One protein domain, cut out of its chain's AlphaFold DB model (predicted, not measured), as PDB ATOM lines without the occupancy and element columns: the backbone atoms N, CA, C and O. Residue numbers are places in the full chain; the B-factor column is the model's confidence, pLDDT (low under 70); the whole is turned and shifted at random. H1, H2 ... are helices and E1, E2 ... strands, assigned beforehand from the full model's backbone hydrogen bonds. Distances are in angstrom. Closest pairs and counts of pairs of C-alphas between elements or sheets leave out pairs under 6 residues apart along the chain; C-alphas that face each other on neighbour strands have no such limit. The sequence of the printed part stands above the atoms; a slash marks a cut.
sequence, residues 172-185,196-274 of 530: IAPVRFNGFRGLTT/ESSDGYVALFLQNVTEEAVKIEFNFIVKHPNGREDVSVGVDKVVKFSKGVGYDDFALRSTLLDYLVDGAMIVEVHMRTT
ATOM      1  N   ILE A 172     -43.437 -17.442 -39.555       69.75
ATOM      2  CA  ILE A 172     -42.081 -17.401 -38.986       69.75
ATOM      3  C   ILE A 172     -41.106 -18.025 -39.986       69.75
ATOM      4  O   ILE A 172     -41.217 -19.207 -40.304       69.75
ATOM      5  N   ALA A 173     -40.134 -17.243 -40.455       69.25
ATOM      6  CA  ALA A 173     -39.098 -17.685 -41.386       69.25
ATOM      7  C   ALA A 173     -37.701 -17.606 -40.732       69.25
ATOM      8  O   ALA A 173     -37.236 -16.499 -40.444       69.25
ATOM      9  N   PRO A 174     -37.009 -18.735 -40.481       63.91
ATOM     10  CA  PRO A 174     -35.641 -18.738 -39.961       63.91
ATOM     11  C   PRO A 174     -34.610 -18.541 -41.084       63.91
ATOM     12  O   PRO A 174     -34.506 -19.340 -42.013       63.91
ATOM     13  N   VAL A 175     -33.793 -17.498 -40.967       65.75
ATOM     14  CA  VAL A 175     -32.824 -17.056 -41.980       65.75
ATOM     15  C   VAL A 175     -31.405 -17.232 -41.449       65.75
ATOM     16  O   VAL A 175     -31.060 -16.682 -40.403       65.75
ATOM     17  N   ARG A 176     -30.566 -17.999 -42.156       60.34
ATOM     18  CA  ARG A 176     -29.198 -18.336 -41.719       60.34
ATOM     19  C   ARG A 176     -28.138 -17.554 -42.497       60.34
ATOM     20  O   ARG A 176     -27.932 -17.786 -43.686       60.34
ATOM     21  N   PHE A 177     -27.405 -16.685 -41.806       56.81
ATOM     22  CA  PHE A 177     -26.266 -15.938 -42.340       56.81
ATOM     23  C   PHE A 177     -24.955 -16.654 -41.997       56.81
ATOM     24  O   PHE A 177     -24.364 -16.440 -40.935       56.81
ATOM     25  N   ASN A 178     -24.501 -17.520 -42.901       61.78
ATOM     26  CA  ASN A 178     -23.245 -18.257 -42.753       61.78
ATOM     27  C   ASN A 178     -22.027 -17.320 -42.816       61.78
ATOM     28  O   ASN A 178     -22.011 -16.351 -43.573       61.78
ATOM     29  N   GLY A 179     -20.985 -17.619 -42.036       53.34
ATOM     30  CA  GLY A 179     -19.729 -16.857 -42.058       53.34
ATOM     31  C   GLY A 179     -19.809 -15.463 -41.426       53.34
ATOM     32  O   GLY A 179     -18.838 -14.710 -41.505       53.34
ATOM     33  N   PHE A 180     -20.914 -15.123 -40.750       55.34
ATOM     34  CA  PHE A 180     -21.149 -13.797 -40.166       55.34
ATOM     35  C   PHE A 180     -20.001 -13.316 -39.265       55.34
ATOM     36  O   PHE A 180     -19.694 -12.124 -39.248       55.34
ATOM     37  N   ARG A 181     -19.318 -14.226 -38.553       49.28
ATOM     38  CA  ARG A 181     -18.145 -13.925 -37.705       49.28
ATOM     39  C   ARG A 181     -16.952 -13.337 -38.473       49.28
ATOM     40  O   ARG A 181     -16.227 -12.529 -37.908       49.28
ATOM     41  N   GLY A 182     -16.757 -13.721 -39.736       50.50
ATOM     42  CA  GLY A 182     -15.591 -13.343 -40.550       50.50
ATOM     43  C   GLY A 182     -15.624 -11.922 -41.121       50.50
ATOM     44  O   GLY A 182     -14.677 -11.505 -41.779       50.50
ATOM     45  N   LEU A 183     -16.708 -11.181 -40.893       53.12
ATOM     46  CA  LEU A 183     -16.908  -9.843 -41.442       53.12
ATOM     47  C   LEU A 183     -16.230  -8.796 -40.531       53.12
ATOM     48  O   LEU A 183     -16.439  -8.782 -39.315       53.12
ATOM     49  N   THR A 184     -15.367  -7.945 -41.080       42.03
ATOM     50  CA  THR A 184     -14.533  -7.024 -40.288       42.03
ATOM     51  C   THR A 184     -15.189  -5.653 -40.120       42.03
ATOM     52  O   THR A 184     -15.772  -5.113 -41.052       42.03
ATOM     53  N   THR A 185     -15.083  -5.069 -38.924       41.34
ATOM     54  CA  THR A 185     -15.568  -3.710 -38.622       41.34
ATOM     55  C   THR A 185     -14.566  -2.992 -37.724       41.34
ATOM     56  O   THR A 185     -14.295  -3.465 -36.618       41.34
ATOM     57  N   GLU A 196     -28.156   6.203 -42.435       39.22
ATOM     58  CA  GLU A 196     -26.879   6.039 -41.734       39.22
ATOM     59  C   GLU A 196     -27.016   5.100 -40.528       39.22
ATOM     60  O   GLU A 196     -27.570   5.487 -39.503       39.22
ATOM     61  N   SER A 197     -26.440   3.899 -40.632       46.31
ATOM     62  CA  SER A 197     -26.157   3.031 -39.480       46.31
ATOM     63  C   SER A 197     -24.970   3.577 -38.679       46.31
ATOM     64  O   SER A 197     -24.022   4.141 -39.245       46.31
ATOM     65  N   SER A 198     -25.020   3.436 -37.358       49.50
ATOM     66  CA  SER A 198     -24.002   3.930 -36.437       49.50
ATOM     67  C   SER A 198     -22.843   2.938 -36.231       49.50
ATOM     68  O   SER A 198     -22.905   1.750 -36.542       49.50
ATOM     69  N   ASP A 199     -21.717   3.463 -35.751       54.53
ATOM     70  CA  ASP A 199     -20.383   2.852 -35.816       54.53
ATOM     71  C   ASP A 199     -20.287   1.498 -35.067       54.53
ATOM     72  O   ASP A 199     -20.051   1.447 -33.857       54.53
ATOM     73  N   GLY A 200     -20.462   0.390 -35.799       60.72
ATOM     74  CA  GLY A 200     -20.417  -0.987 -35.283       60.72
ATOM     75  C   GLY A 200     -21.771  -1.698 -35.145       60.72
ATOM     76  O   GLY A 200     -21.803  -2.831 -34.652       60.72
ATOM     77  N   TYR A 201     -22.872  -1.080 -35.575       69.56
ATOM     78  CA  TYR A 201     -24.181  -1.729 -35.660       69.56
ATOM     79  C   TYR A 201     -24.336  -2.549 -36.948       69.56
ATOM     80  O   TYR A 201     -23.577  -2.419 -37.910       69.56
ATOM     81  N   VAL A 202     -25.311  -3.455 -36.931       70.19
ATOM     82  CA  VAL A 202     -25.770  -4.215 -38.094       70.19
ATOM     83  C   VAL A 202     -27.137  -3.684 -38.493       70.19
ATOM     84  O   VAL A 202     -28.015  -3.547 -37.644       70.19
ATOM     85  N   ALA A 203     -27.306  -3.423 -39.785       74.00
ATOM     86  CA  ALA A 203     -28.569  -3.023 -40.382       74.00
ATOM     87  C   ALA A 203     -29.323  -4.247 -40.927       74.00
ATOM     88  O   ALA A 203     -28.705  -5.165 -41.478       74.00
ATOM     89  N   LEU A 204     -30.650  -4.262 -40.797       75.56
ATOM     90  CA  LEU A 204     -31.487  -5.407 -41.167       75.56
ATOM     91  C   LEU A 204     -32.798  -4.942 -41.812       75.56
ATOM     92  O   LEU A 204     -33.574  -4.213 -41.191       75.56
ATOM     93  N   PHE A 205     -33.043  -5.369 -43.055       74.25
ATOM     94  CA  PHE A 205     -34.153  -4.886 -43.881       74.25
ATOM     95  C   PHE A 205     -34.920  -6.011 -44.588       74.25
ATOM     96  O   PHE A 205     -34.328  -6.931 -45.156       74.25
ATOM     97  N   LEU A 206     -36.248  -5.871 -44.605       75.19
ATOM     98  CA  LEU A 206     -37.153  -6.530 -45.545       75.19
ATOM     99  C   LEU A 206     -37.232  -5.695 -46.823       75.19
ATOM    100  O   LEU A 206     -37.376  -4.472 -46.758       75.19
ATOM    101  N   GLN A 207     -37.198  -6.345 -47.980       72.31
ATOM    102  CA  GLN A 207     -37.337  -5.721 -49.288       72.31
ATOM    103  C   GLN A 207     -38.506  -6.353 -50.044       72.31
ATOM    104  O   GLN A 207     -38.485  -7.537 -50.362       72.31
ATOM    105  N   ASN A 208     -39.519  -5.554 -50.362       69.50
ATOM    106  CA  ASN A 208     -40.607  -5.957 -51.238       69.50
ATOM    107  C   ASN A 208     -40.077  -6.060 -52.674       69.50
ATOM    108  O   ASN A 208     -39.480  -5.099 -53.169       69.50
ATOM    109  N   VAL A 209     -40.295  -7.200 -53.336       63.97
ATOM    110  CA  VAL A 209     -39.973  -7.361 -54.769       63.97
ATOM    111  C   VAL A 209     -41.204  -7.248 -55.673       63.97
ATOM    112  O   VAL A 209     -41.079  -7.363 -56.888       63.97
ATOM    113  N   THR A 210     -42.387  -6.994 -55.104       57.50
ATOM    114  CA  THR A 210     -43.610  -6.714 -55.874       57.50
ATOM    115  C   THR A 210     -43.759  -5.227 -56.203       57.50
ATOM    116  O   THR A 210     -43.264  -4.356 -55.489       57.50
ATOM    117  N   GLU A 211     -44.489  -4.923 -57.277       56.59
ATOM    118  CA  GLU A 211     -44.842  -3.548 -57.666       56.59
ATOM    119  C   GLU A 211     -45.861  -2.907 -56.701       56.59
ATOM    120  O   GLU A 211     -45.915  -1.684 -56.549       56.59
ATOM    121  N   GLU A 212     -46.674  -3.728 -56.027       62.59
ATOM    122  CA  GLU A 212     -47.723  -3.285 -55.110       62.59
ATOM    123  C   GLU A 212     -47.174  -3.086 -53.682       62.59
ATOM    124  O   GLU A 212     -46.377  -3.865 -53.169       62.59
ATOM    125  N   ALA A 213     -47.602  -2.022 -52.997       71.44
ATOM    126  CA  ALA A 213     -47.117  -1.711 -51.652       71.44
ATOM    127  C   ALA A 213     -47.804  -2.566 -50.570       71.44
ATOM    128  O   ALA A 213     -48.989  -2.362 -50.272       71.44
ATOM    129  N   VAL A 214     -47.044  -3.458 -49.933       71.69
ATOM    130  CA  VAL A 214     -47.536  -4.426 -48.941       71.69
ATOM    131  C   VAL A 214     -47.737  -3.767 -47.568       71.69
ATOM    132  O   VAL A 214     -46.995  -2.864 -47.177       71.69
ATOM    133  N   LYS A 215     -48.759  -4.218 -46.826       77.62
ATOM    134  CA  LYS A 215     -49.029  -3.854 -45.423       77.62
ATOM    135  C   LYS A 215     -48.746  -5.047 -44.510       77.62
ATOM    136  O   LYS A 215     -49.530  -5.999 -44.502       77.62
ATOM    137  N   ILE A 216     -47.678  -4.972 -43.723       76.19
ATOM    138  CA  ILE A 216     -47.320  -6.015 -42.752       76.19
ATOM    139  C   ILE A 216     -47.034  -5.420 -41.377       76.19
ATOM    140  O   ILE A 216     -46.666  -4.252 -41.245       76.19
ATOM    141  N   GLU A 217     -47.165  -6.257 -40.362       81.00
ATOM    142  CA  GLU A 217     -46.456  -6.105 -39.095       81.00
ATOM    143  C   GLU A 217     -45.332  -7.144 -39.089       81.00
ATOM    144  O   GLU A 217     -45.535  -8.272 -39.554       81.00
ATOM    145  N   PHE A 218     -44.140  -6.762 -38.632       81.88
ATOM    146  CA  PHE A 218     -42.966  -7.628 -38.675       81.88
ATOM    147  C   PHE A 218     -42.067  -7.418 -37.458       81.88
ATOM    148  O   PHE A 218     -41.871  -6.286 -37.008       81.88
ATOM    149  N   ASN A 219     -41.485  -8.519 -36.982       83.19
ATOM    150  CA  ASN A 219     -40.491  -8.544 -35.919       83.19
ATOM    151  C   ASN A 219     -39.271  -9.346 -36.391       83.19
ATOM    152  O   ASN A 219     -39.411 -10.430 -36.962       83.19
ATOM    153  N   PHE A 220     -38.079  -8.830 -36.115       82.50
ATOM    154  CA  PHE A 220     -36.820  -9.550 -36.273       82.50
ATOM    155  C   PHE A 220     -36.355 -10.055 -34.910       82.50
ATOM    156  O   PHE A 220     -36.296  -9.273 -33.959       82.50
ATOM    157  N   ILE A 221     -36.014 -11.340 -34.812       84.00
ATOM    158  CA  ILE A 221     -35.570 -11.978 -33.568       84.00
ATOM    159  C   ILE A 221     -34.292 -12.776 -33.834       84.00
ATOM    160  O   ILE A 221     -34.267 -13.649 -34.697       84.00
ATOM    161  N   VAL A 222     -33.229 -12.512 -33.077       82.25
ATOM    162  CA  VAL A 222     -32.012 -13.335 -33.044       82.25
ATOM    163  C   VAL A 222     -31.947 -14.021 -31.688       82.25
ATOM    164  O   VAL A 222     -31.774 -13.364 -30.660       82.25
ATOM    165  N   LYS A 223     -32.108 -15.348 -31.694       81.56
ATOM    166  CA  LYS A 223     -32.187 -16.143 -30.466       81.56
ATOM    167  C   LYS A 223     -30.819 -16.462 -29.888       81.56
ATOM    168  O   LYS A 223     -29.893 -16.784 -30.634       81.56
ATOM    169  N   HIS A 224     -30.681 -16.406 -28.565       81.56
ATOM    170  CA  HIS A 224     -29.404 -16.732 -27.928       81.56
ATOM    171  C   HIS A 224     -29.194 -18.261 -27.862       81.56
ATOM    172  O   HIS A 224     -30.042 -18.958 -27.299       81.56
ATOM    173  N   PRO A 225     -28.050 -18.820 -28.317       76.19
ATOM    174  CA  PRO A 225     -27.831 -20.273 -28.398       76.19
ATOM    175  C   PRO A 225     -27.983 -20.998 -27.052       76.19
ATOM    176  O   PRO A 225     -28.463 -22.123 -26.996       76.19
ATOM    177  N   ASN A 226     -27.615 -20.326 -25.957       76.88
ATOM    178  CA  ASN A 226     -27.709 -20.855 -24.590       76.88
ATOM    179  C   ASN A 226     -28.960 -20.379 -23.815       76.88
ATOM    180  O   ASN A 226     -28.925 -20.364 -22.586       76.88
ATOM    181  N   GLY A 227     -30.017 -19.906 -24.490       67.81
ATOM    182  CA  GLY A 227     -31.283 -19.521 -23.840       67.81
ATOM    183  C   GLY A 227     -31.200 -18.314 -22.892       67.81
ATOM    184  O   GLY A 227     -31.844 -18.307 -21.845       67.81
ATOM    185  N   ARG A 228     -30.380 -17.310 -23.233       75.44
ATOM    186  CA  ARG A 228     -30.457 -15.968 -22.621       75.44
ATOM    187  C   ARG A 228     -31.526 -15.138 -23.343       75.44
ATOM    188  O   ARG A 228     -32.179 -15.651 -24.241       75.44
ATOM    189  N   GLU A 229     -31.702 -13.878 -22.947       81.00
ATOM    190  CA  GLU A 229     -32.610 -12.945 -23.627       81.00
ATOM    191  C   GLU A 229     -32.315 -12.867 -25.135       81.00
ATOM    192  O   GLU A 229     -31.157 -12.811 -25.547       81.00
ATOM    193  N   ASP A 230     -33.373 -12.871 -25.946       83.88
ATOM    194  CA  ASP A 230     -33.280 -12.785 -27.402       83.88
ATOM    195  C   ASP A 230     -33.165 -11.322 -27.853       83.88
ATOM    196  O   ASP A 230     -33.872 -10.440 -27.352       83.88
ATOM    197  N   VAL A 231     -32.338 -11.054 -28.867       78.75
ATOM    198  CA  VAL A 231     -32.296  -9.733 -29.508       78.75
ATOM    199  C   VAL A 231     -33.504  -9.628 -30.430       78.75
ATOM    200  O   VAL A 231     -33.491 -10.152 -31.544       78.75
ATOM    201  N   SER A 232     -34.558  -8.967 -29.958       78.25
ATOM    202  CA  SER A 232     -35.788  -8.741 -30.715       78.25
ATOM    203  C   SER A 232     -36.031  -7.254 -30.958       78.25
ATOM    204  O   SER A 232     -35.976  -6.440 -30.038       78.25
ATOM    205  N   VAL A 233     -36.300  -6.897 -32.215       71.50
ATOM    206  CA  VAL A 233     -36.719  -5.547 -32.610       71.50
ATOM    207  C   VAL A 233     -37.857  -5.684 -33.612       71.50
ATOM    208  O   VAL A 233     -37.736  -6.386 -34.619       71.50
ATOM    209  N   GLY A 234     -38.986  -5.050 -33.314       64.00
ATOM    210  CA  GLY A 234     -40.223  -5.222 -34.062       64.00
ATOM    211  C   GLY A 234     -41.075  -3.967 -34.106       64.00
ATOM    212  O   GLY A 234     -40.861  -3.021 -33.339       64.00
ATOM    213  N   VAL A 235     -42.023  -3.943 -35.040       61.25
ATOM    214  CA  VAL A 235     -42.984  -2.847 -35.166       61.25
ATOM    215  C   VAL A 235     -44.366  -3.350 -34.756       61.25
ATOM    216  O   VAL A 235     -45.059  -3.986 -35.546       61.25
ATOM    217  N   ASP A 236     -44.827  -2.957 -33.564       56.47
ATOM    218  CA  ASP A 236     -46.196  -3.201 -33.055       56.47
ATOM    219  C   ASP A 236     -47.300  -2.448 -33.843       56.47
ATOM    220  O   ASP A 236     -48.416  -2.227 -33.363       56.47
ATOM    221  N   LYS A 237     -46.981  -1.961 -35.046       62.25
ATOM    222  CA  LYS A 237     -47.848  -1.167 -35.917       62.25
ATOM    223  C   LYS A 237     -47.642  -1.589 -37.363       62.25
ATOM    224  O   LYS A 237     -46.515  -1.744 -37.819       62.25
ATOM    225  N   VAL A 238     -48.746  -1.674 -38.098       70.12
ATOM    226  CA  VAL A 238     -48.747  -1.949 -39.538       70.12
ATOM    227  C   VAL A 238     -47.887  -0.928 -40.273       70.12
ATOM    228  O   VAL A 238     -48.211   0.263 -40.280       70.12
ATOM    229  N   VAL A 239     -46.853  -1.396 -40.968       72.62
ATOM    230  CA  VAL A 239     -46.089  -0.574 -41.906       72.62
ATOM    231  C   VAL A 239     -46.531  -0.903 -43.328       72.62
ATOM    232  O   VAL A 239     -46.571  -2.064 -43.737       72.62
ATOM    233  N   LYS A 240     -46.870   0.139 -44.094       78.88
ATOM    234  CA  LYS A 240     -47.051   0.045 -45.544       78.88
ATOM    235  C   LYS A 240     -45.734   0.420 -46.215       78.88
ATOM    236  O   LYS A 240     -45.287   1.552 -46.048       78.88
ATOM    237  N   PHE A 241     -45.150  -0.481 -46.998       70.44
ATOM    238  CA  PHE A 241     -43.897  -0.221 -47.711       70.44
ATOM    239  C   PHE A 241     -43.953  -0.754 -49.147       70.44
ATOM    240  O   PHE A 241     -44.590  -1.765 -49.423       70.44
ATOM    241  N   SER A 242     -43.320  -0.035 -50.076       67.56
ATOM    242  CA  SER A 242     -43.246  -0.410 -51.496       67.56
ATOM    243  C   SER A 242     -41.887  -0.969 -51.904       67.56
ATOM    244  O   SER A 242     -41.837  -1.787 -52.810       67.56
ATOM    245  N   LYS A 243     -40.799  -0.544 -51.245       72.88
ATOM    246  CA  LYS A 243     -39.421  -0.953 -51.565       72.88
ATOM    247  C   LYS A 243     -38.770  -1.726 -50.425       72.88
ATOM    248  O   LYS A 243     -38.559  -2.919 -50.558       72.88
ATOM    249  N   GLY A 244     -38.485  -1.077 -49.297       76.00
ATOM    250  CA  GLY A 244     -37.894  -1.742 -48.136       76.00
ATOM    251  C   GLY A 244     -38.284  -1.097 -46.811       76.00
ATOM    252  O   GLY A 244     -38.664   0.074 -46.780       76.00
ATOM    253  N   VAL A 245     -38.222  -1.885 -45.740       78.25
ATOM    254  CA  VAL A 245     -38.523  -1.494 -44.356       78.25
ATOM    255  C   VAL A 245     -37.633  -2.289 -43.400       78.25
ATOM    256  O   VAL A 245     -37.326  -3.449 -43.663       78.25
ATOM    257  N   GLY A 246     -37.167  -1.675 -42.316       81.56
ATOM    258  CA  GLY A 246     -36.218  -2.306 -41.404       81.56
ATOM    259  C   GLY A 246     -35.560  -1.307 -40.467       81.56
ATOM    260  O   GLY A 246     -36.113  -0.231 -40.227       81.56
ATOM    261  N   TYR A 247     -34.386  -1.671 -39.959       76.00
ATOM    262  CA  TYR A 247     -33.639  -0.901 -38.969       76.00
ATOM    263  C   TYR A 247     -32.189  -0.709 -39.414       76.00
ATOM    264  O   TYR A 247     -31.486  -1.690 -39.664       76.00
ATOM    265  N   ASP A 248     -31.732   0.544 -39.453       68.12
ATOM    266  CA  ASP A 248     -30.324   0.890 -39.688       68.12
ATOM    267  C   ASP A 248     -29.426   0.462 -38.507       68.12
ATOM    268  O   ASP A 248     -28.303   0.011 -38.709       68.12
ATOM    269  N   ASP A 249     -29.946   0.529 -37.278       75.88
ATOM    270  CA  ASP A 249     -29.261   0.154 -36.032       75.88
ATOM    271  C   ASP A 249     -29.965  -1.032 -35.331       75.88
ATOM    272  O   ASP A 249     -30.390  -0.916 -34.182       75.88
ATOM    273  N   PHE A 250     -30.134  -2.183 -36.004       78.38
ATOM    274  CA  PHE A 250     -30.840  -3.347 -35.425       78.38
ATOM    275  C   PHE A 250     -30.172  -3.851 -34.135       78.38
ATOM    276  O   PHE A 250     -30.833  -3.993 -33.108       78.38
ATOM    277  N   ALA A 251     -28.862  -4.109 -34.173       76.62
ATOM    278  CA  ALA A 251     -28.083  -4.480 -32.991       76.62
ATOM    279  C   ALA A 251     -26.579  -4.269 -33.203       76.62
ATOM    280  O   ALA A 251     -26.084  -4.291 -34.330       76.62
ATOM    281  N   LEU A 252     -25.832  -4.122 -32.105       76.38
ATOM    282  CA  LEU A 252     -24.370  -4.079 -32.139       76.38
ATOM    283  C   LEU A 252     -23.798  -5.397 -32.661       76.38
ATOM    284  O   LEU A 252     -24.101  -6.476 -32.141       76.38
ATOM    285  N   ARG A 253     -22.870  -5.309 -33.619       75.00
ATOM    286  CA  ARG A 253     -22.157  -6.473 -34.151       75.00
ATOM    287  C   ARG A 253     -21.450  -7.265 -33.052       75.00
ATOM    288  O   ARG A 253     -21.495  -8.489 -33.076       75.00
ATOM    289  N   SER A 254     -20.831  -6.579 -32.089       76.00
ATOM    290  CA  SER A 254     -20.164  -7.211 -30.944       76.00
ATOM    291  C   SER A 254     -21.115  -8.060 -30.103       76.00
ATOM    292  O   SER A 254     -20.707  -9.112 -29.631       76.00
ATOM    293  N   THR A 255     -22.371  -7.634 -29.954       80.50
ATOM    294  CA  THR A 255     -23.409  -8.397 -29.253       80.50
ATOM    295  C   THR A 255     -23.822  -9.612 -30.077       80.50
ATOM    296  O   THR A 255     -23.831 -10.718 -29.555       80.50
ATOM    297  N   LEU A 256     -24.079  -9.444 -31.380       78.56
ATOM    298  CA  LEU A 256     -24.506 -10.535 -32.269       78.56
ATOM    299  C   LEU A 256     -23.461 -11.658 -32.436       78.56
ATOM    300  O   LEU A 256     -23.827 -12.771 -32.813       78.56
ATOM    301  N   LEU A 257     -22.177 -11.412 -32.142       78.81
ATOM    302  CA  LEU A 257     -21.142 -12.455 -32.147       78.81
ATOM    303  C   LEU A 257     -21.371 -13.551 -31.091       78.81
ATOM    304  O   LEU A 257     -20.982 -14.693 -31.335       78.81
ATOM    305  N   ASP A 258     -22.029 -13.233 -29.972       82.25
ATOM    306  CA  ASP A 258     -22.363 -14.202 -28.915       82.25
ATOM    307  C   ASP A 258     -23.608 -15.051 -29.260       82.25
ATOM    308  O   ASP A 258     -23.888 -16.054 -28.605       82.25
ATOM    309  N   TYR A 259     -24.342 -14.675 -30.317       81.50
ATOM    310  CA  TYR A 259     -25.596 -15.305 -30.755       81.50
ATOM    311  C   TYR A 259     -25.393 -16.248 -31.958       81.50
ATOM    312  O   TYR A 259     -26.350 -16.681 -32.597       81.50
ATOM    313  N   LEU A 260     -24.140 -16.561 -32.300       78.50
ATOM    314  CA  LEU A 260     -23.820 -17.410 -33.446       78.50
ATOM    315  C   LEU A 260     -23.942 -18.897 -33.106       78.50
ATOM    316  O   LEU A 260     -23.300 -19.389 -32.178       78.50
ATOM    317  N   VAL A 261     -24.690 -19.623 -33.933       74.94
ATOM    318  CA  VAL A 261     -24.791 -21.089 -33.915       74.94
ATOM    319  C   VAL A 261     -23.893 -21.620 -35.028       74.94
ATOM    320  O   VAL A 261     -24.077 -21.259 -36.188       74.94
ATOM    321  N   ASP A 262     -22.872 -22.409 -34.685       76.44
ATOM    322  CA  ASP A 262     -21.891 -22.972 -35.632       76.44
ATOM    323  C   ASP A 262     -21.243 -21.937 -36.584       76.44
ATOM    324  O   ASP A 262     -20.866 -22.226 -37.719       76.44
ATOM    325  N   GLY A 263     -21.103 -20.690 -36.115       67.69
ATOM    326  CA  GLY A 263     -20.551 -19.573 -36.894       67.69
ATOM    327  C   GLY A 263     -21.540 -18.885 -37.848       67.69
ATOM    328  O   GLY A 263     -21.146 -17.936 -38.537       67.69
ATOM    329  N   ALA A 264     -22.803 -19.312 -37.864       67.12
ATOM    330  CA  ALA A 264     -23.906 -18.662 -38.562       67.12
ATOM    331  C   ALA A 264     -24.763 -17.822 -37.598       67.12
ATOM    332  O   ALA A 264     -25.037 -18.231 -36.471       67.12
ATOM    333  N   MET A 265     -25.214 -16.649 -38.046       73.75
ATOM    334  CA  MET A 265     -26.249 -15.880 -37.343       73.75
ATOM    335  C   MET A 265     -27.618 -16.354 -37.830       73.75
ATOM    336  O   MET A 265     -27.841 -16.406 -39.041       73.75
ATOM    337  N   ILE A 266     -28.529 -16.688 -36.915       75.38
ATOM    338  CA  ILE A 266     -29.900 -17.088 -37.254       75.38
ATOM    339  C   ILE A 266     -30.848 -15.953 -36.872       75.38
ATOM    340  O   ILE A 266     -30.959 -15.606 -35.698       75.38
ATOM    341  N   VAL A 267     -31.518 -15.380 -37.870       77.56
ATOM    342  CA  VAL A 267     -32.571 -14.374 -37.694       77.56
ATOM    343  C   VAL A 267     -33.908 -15.046 -37.972       77.56
ATOM    344  O   VAL A 267     -34.161 -15.470 -39.096       77.56
ATOM    345  N   GLU A 268     -34.782 -15.136 -36.980       79.12
ATOM    346  CA  GLU A 268     -36.195 -15.412 -37.218       79.12
ATOM    347  C   GLU A 268     -36.895 -14.121 -37.631       79.12
ATOM    348  O   GLU A 268     -36.878 -13.124 -36.906       79.12
ATOM    349  N   VAL A 269     -37.536 -14.146 -38.796       79.00
ATOM    350  CA  VAL A 269     -38.428 -13.075 -39.235       79.00
ATOM    351  C   VAL A 269     -39.856 -13.526 -39.000       79.00
ATOM    352  O   VAL A 269     -40.329 -14.475 -39.623       79.00
ATOM    353  N   HIS A 270     -40.533 -12.847 -38.083       79.88
ATOM    354  CA  HIS A 270     -41.948 -13.043 -37.805       79.88
ATOM    355  C   HIS A 270     -42.702 -11.984 -38.611       79.88
ATOM    356  O   HIS A 270     -42.415 -10.796 -38.469       79.88
ATOM    357  N   MET A 271     -43.635 -12.385 -39.471       78.75
ATOM    358  CA  MET A 271     -44.418 -11.479 -40.324       78.75
ATOM    359  C   MET A 271     -45.905 -11.815 -40.243       78.75
ATOM    360  O   MET A 271     -46.275 -12.985 -40.285       78.75
ATOM    361  N   ARG A 272     -46.774 -10.801 -40.192       74.56
ATOM    362  CA  ARG A 272     -48.221 -10.976 -40.389       74.56
ATOM    363  C   ARG A 272     -48.783  -9.907 -41.318       74.56
ATOM    364  O   ARG A 272     -48.502  -8.718 -41.164       74.56
ATOM    365  N   THR A 273     -49.607 -10.314 -42.281       67.31
ATOM    366  CA  THR A 273     -50.325  -9.371 -43.145       67.31
ATOM    367  C   THR A 273     -51.573  -8.875 -42.438       67.31
ATOM    368  O   THR A 273     -52.468  -9.661 -42.135       67.31
ATOM    369  N   THR A 274     -51.726  -7.566 -42.253       56.75
ATOM    370  CA  THR A 274     -53.012  -7.021 -41.795       56.75
ATOM    371  C   THR A 274     -53.991  -6.862 -42.949       56.75
ATOM    372  O   THR A 274     -54.489  -5.767 -43.218       56.75
TER     373      THR A 274
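This is residues 172 to 185 and 196 to 274 of the 530 residues of the protein "SAP domain-containing protein" of Thalassiosira oceanica (UniProt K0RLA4). The model is a sandwich of two unequal, partly face-to-face sheets: a twisted sheet of E1, E3, E4, E5 and E7 makes one layer, and the pair E2 and E6 makes the other. At one end E3 bends and E5 pairs with it beyond the bend; at the other end the short helix H1 joins the two layers, between E6 and E7. The printed part has 93 residues, with elements in the order E1 E2 E3 E4 E5 E6 H1 E7; neighbour strands are antiparallel and the class is mostly strand. The whole is compact, with a radius of gyration of the C-alphas of 13.9 A and spans of 37 by 28 by 21 A.

Start at E1, residues 172 to 177, an edge strand antiparallel to E7, residues 264 to 273, with N 175 and O 267 2.8 A apart, within hydrogen-bond range. After the cut, look at E2, residues 201 to 208, antiparallel to E6, residues 244 to 252, with N 204 and O 247 at 2.9 A. Next comes E3, residues 214 to 222, which bends by 54 degrees at residue 217. On one side of E3 find E4, residues 231 to 234, its hairpin partner, with N 222 and O 231 at 2.8 A, and E5, residues 239 to 241, with N 239 and O 216 at 2.9 A; on the other side is E7, with N 219 and O 270 at 2.9 A. Between the sheets, whose facing parts are 8.9 A centre to centre, E3 and E6 are near each other, with 7 pairs of C-alphas within 10 A. H1, residues 253 to 259, stands at the five-stranded sheet's level, at a height of 2.5 A over a local plane fitted to only just enough C-alphas, 6; its closest C-alpha pair with E7 is Tyr 259 and Met 265, 6.6 A. In H1, 1 of 3 O i to N i+4 pairs and 3 of 4 O i to N i+3 pairs are within range.

Find C-alpha 172 at (-42.081, -17.401, -38.986), where E1 begins its 16.2 A. E2 measures 23.0 A, E3 23.9 A, E4 10.2 A, E5 6.2 A, E6 21.1 A and H1 10.1 A. E7 runs 28.4 A, to C-alpha 273 at (-50.325, -9.371, -43.145).

The farthest C-alphas, Glu 211 and Asn 226, are 41.1 A apart. Residues 186 to 195 are not printed, and C-alphas 185 and 196 stand 15.3 A apart across that cut. Of the links printed whole, none is long. Mean pLDDT of the printed part is 70.2; 36 residues are under 70, among them 172 to 185 and 196 to 201.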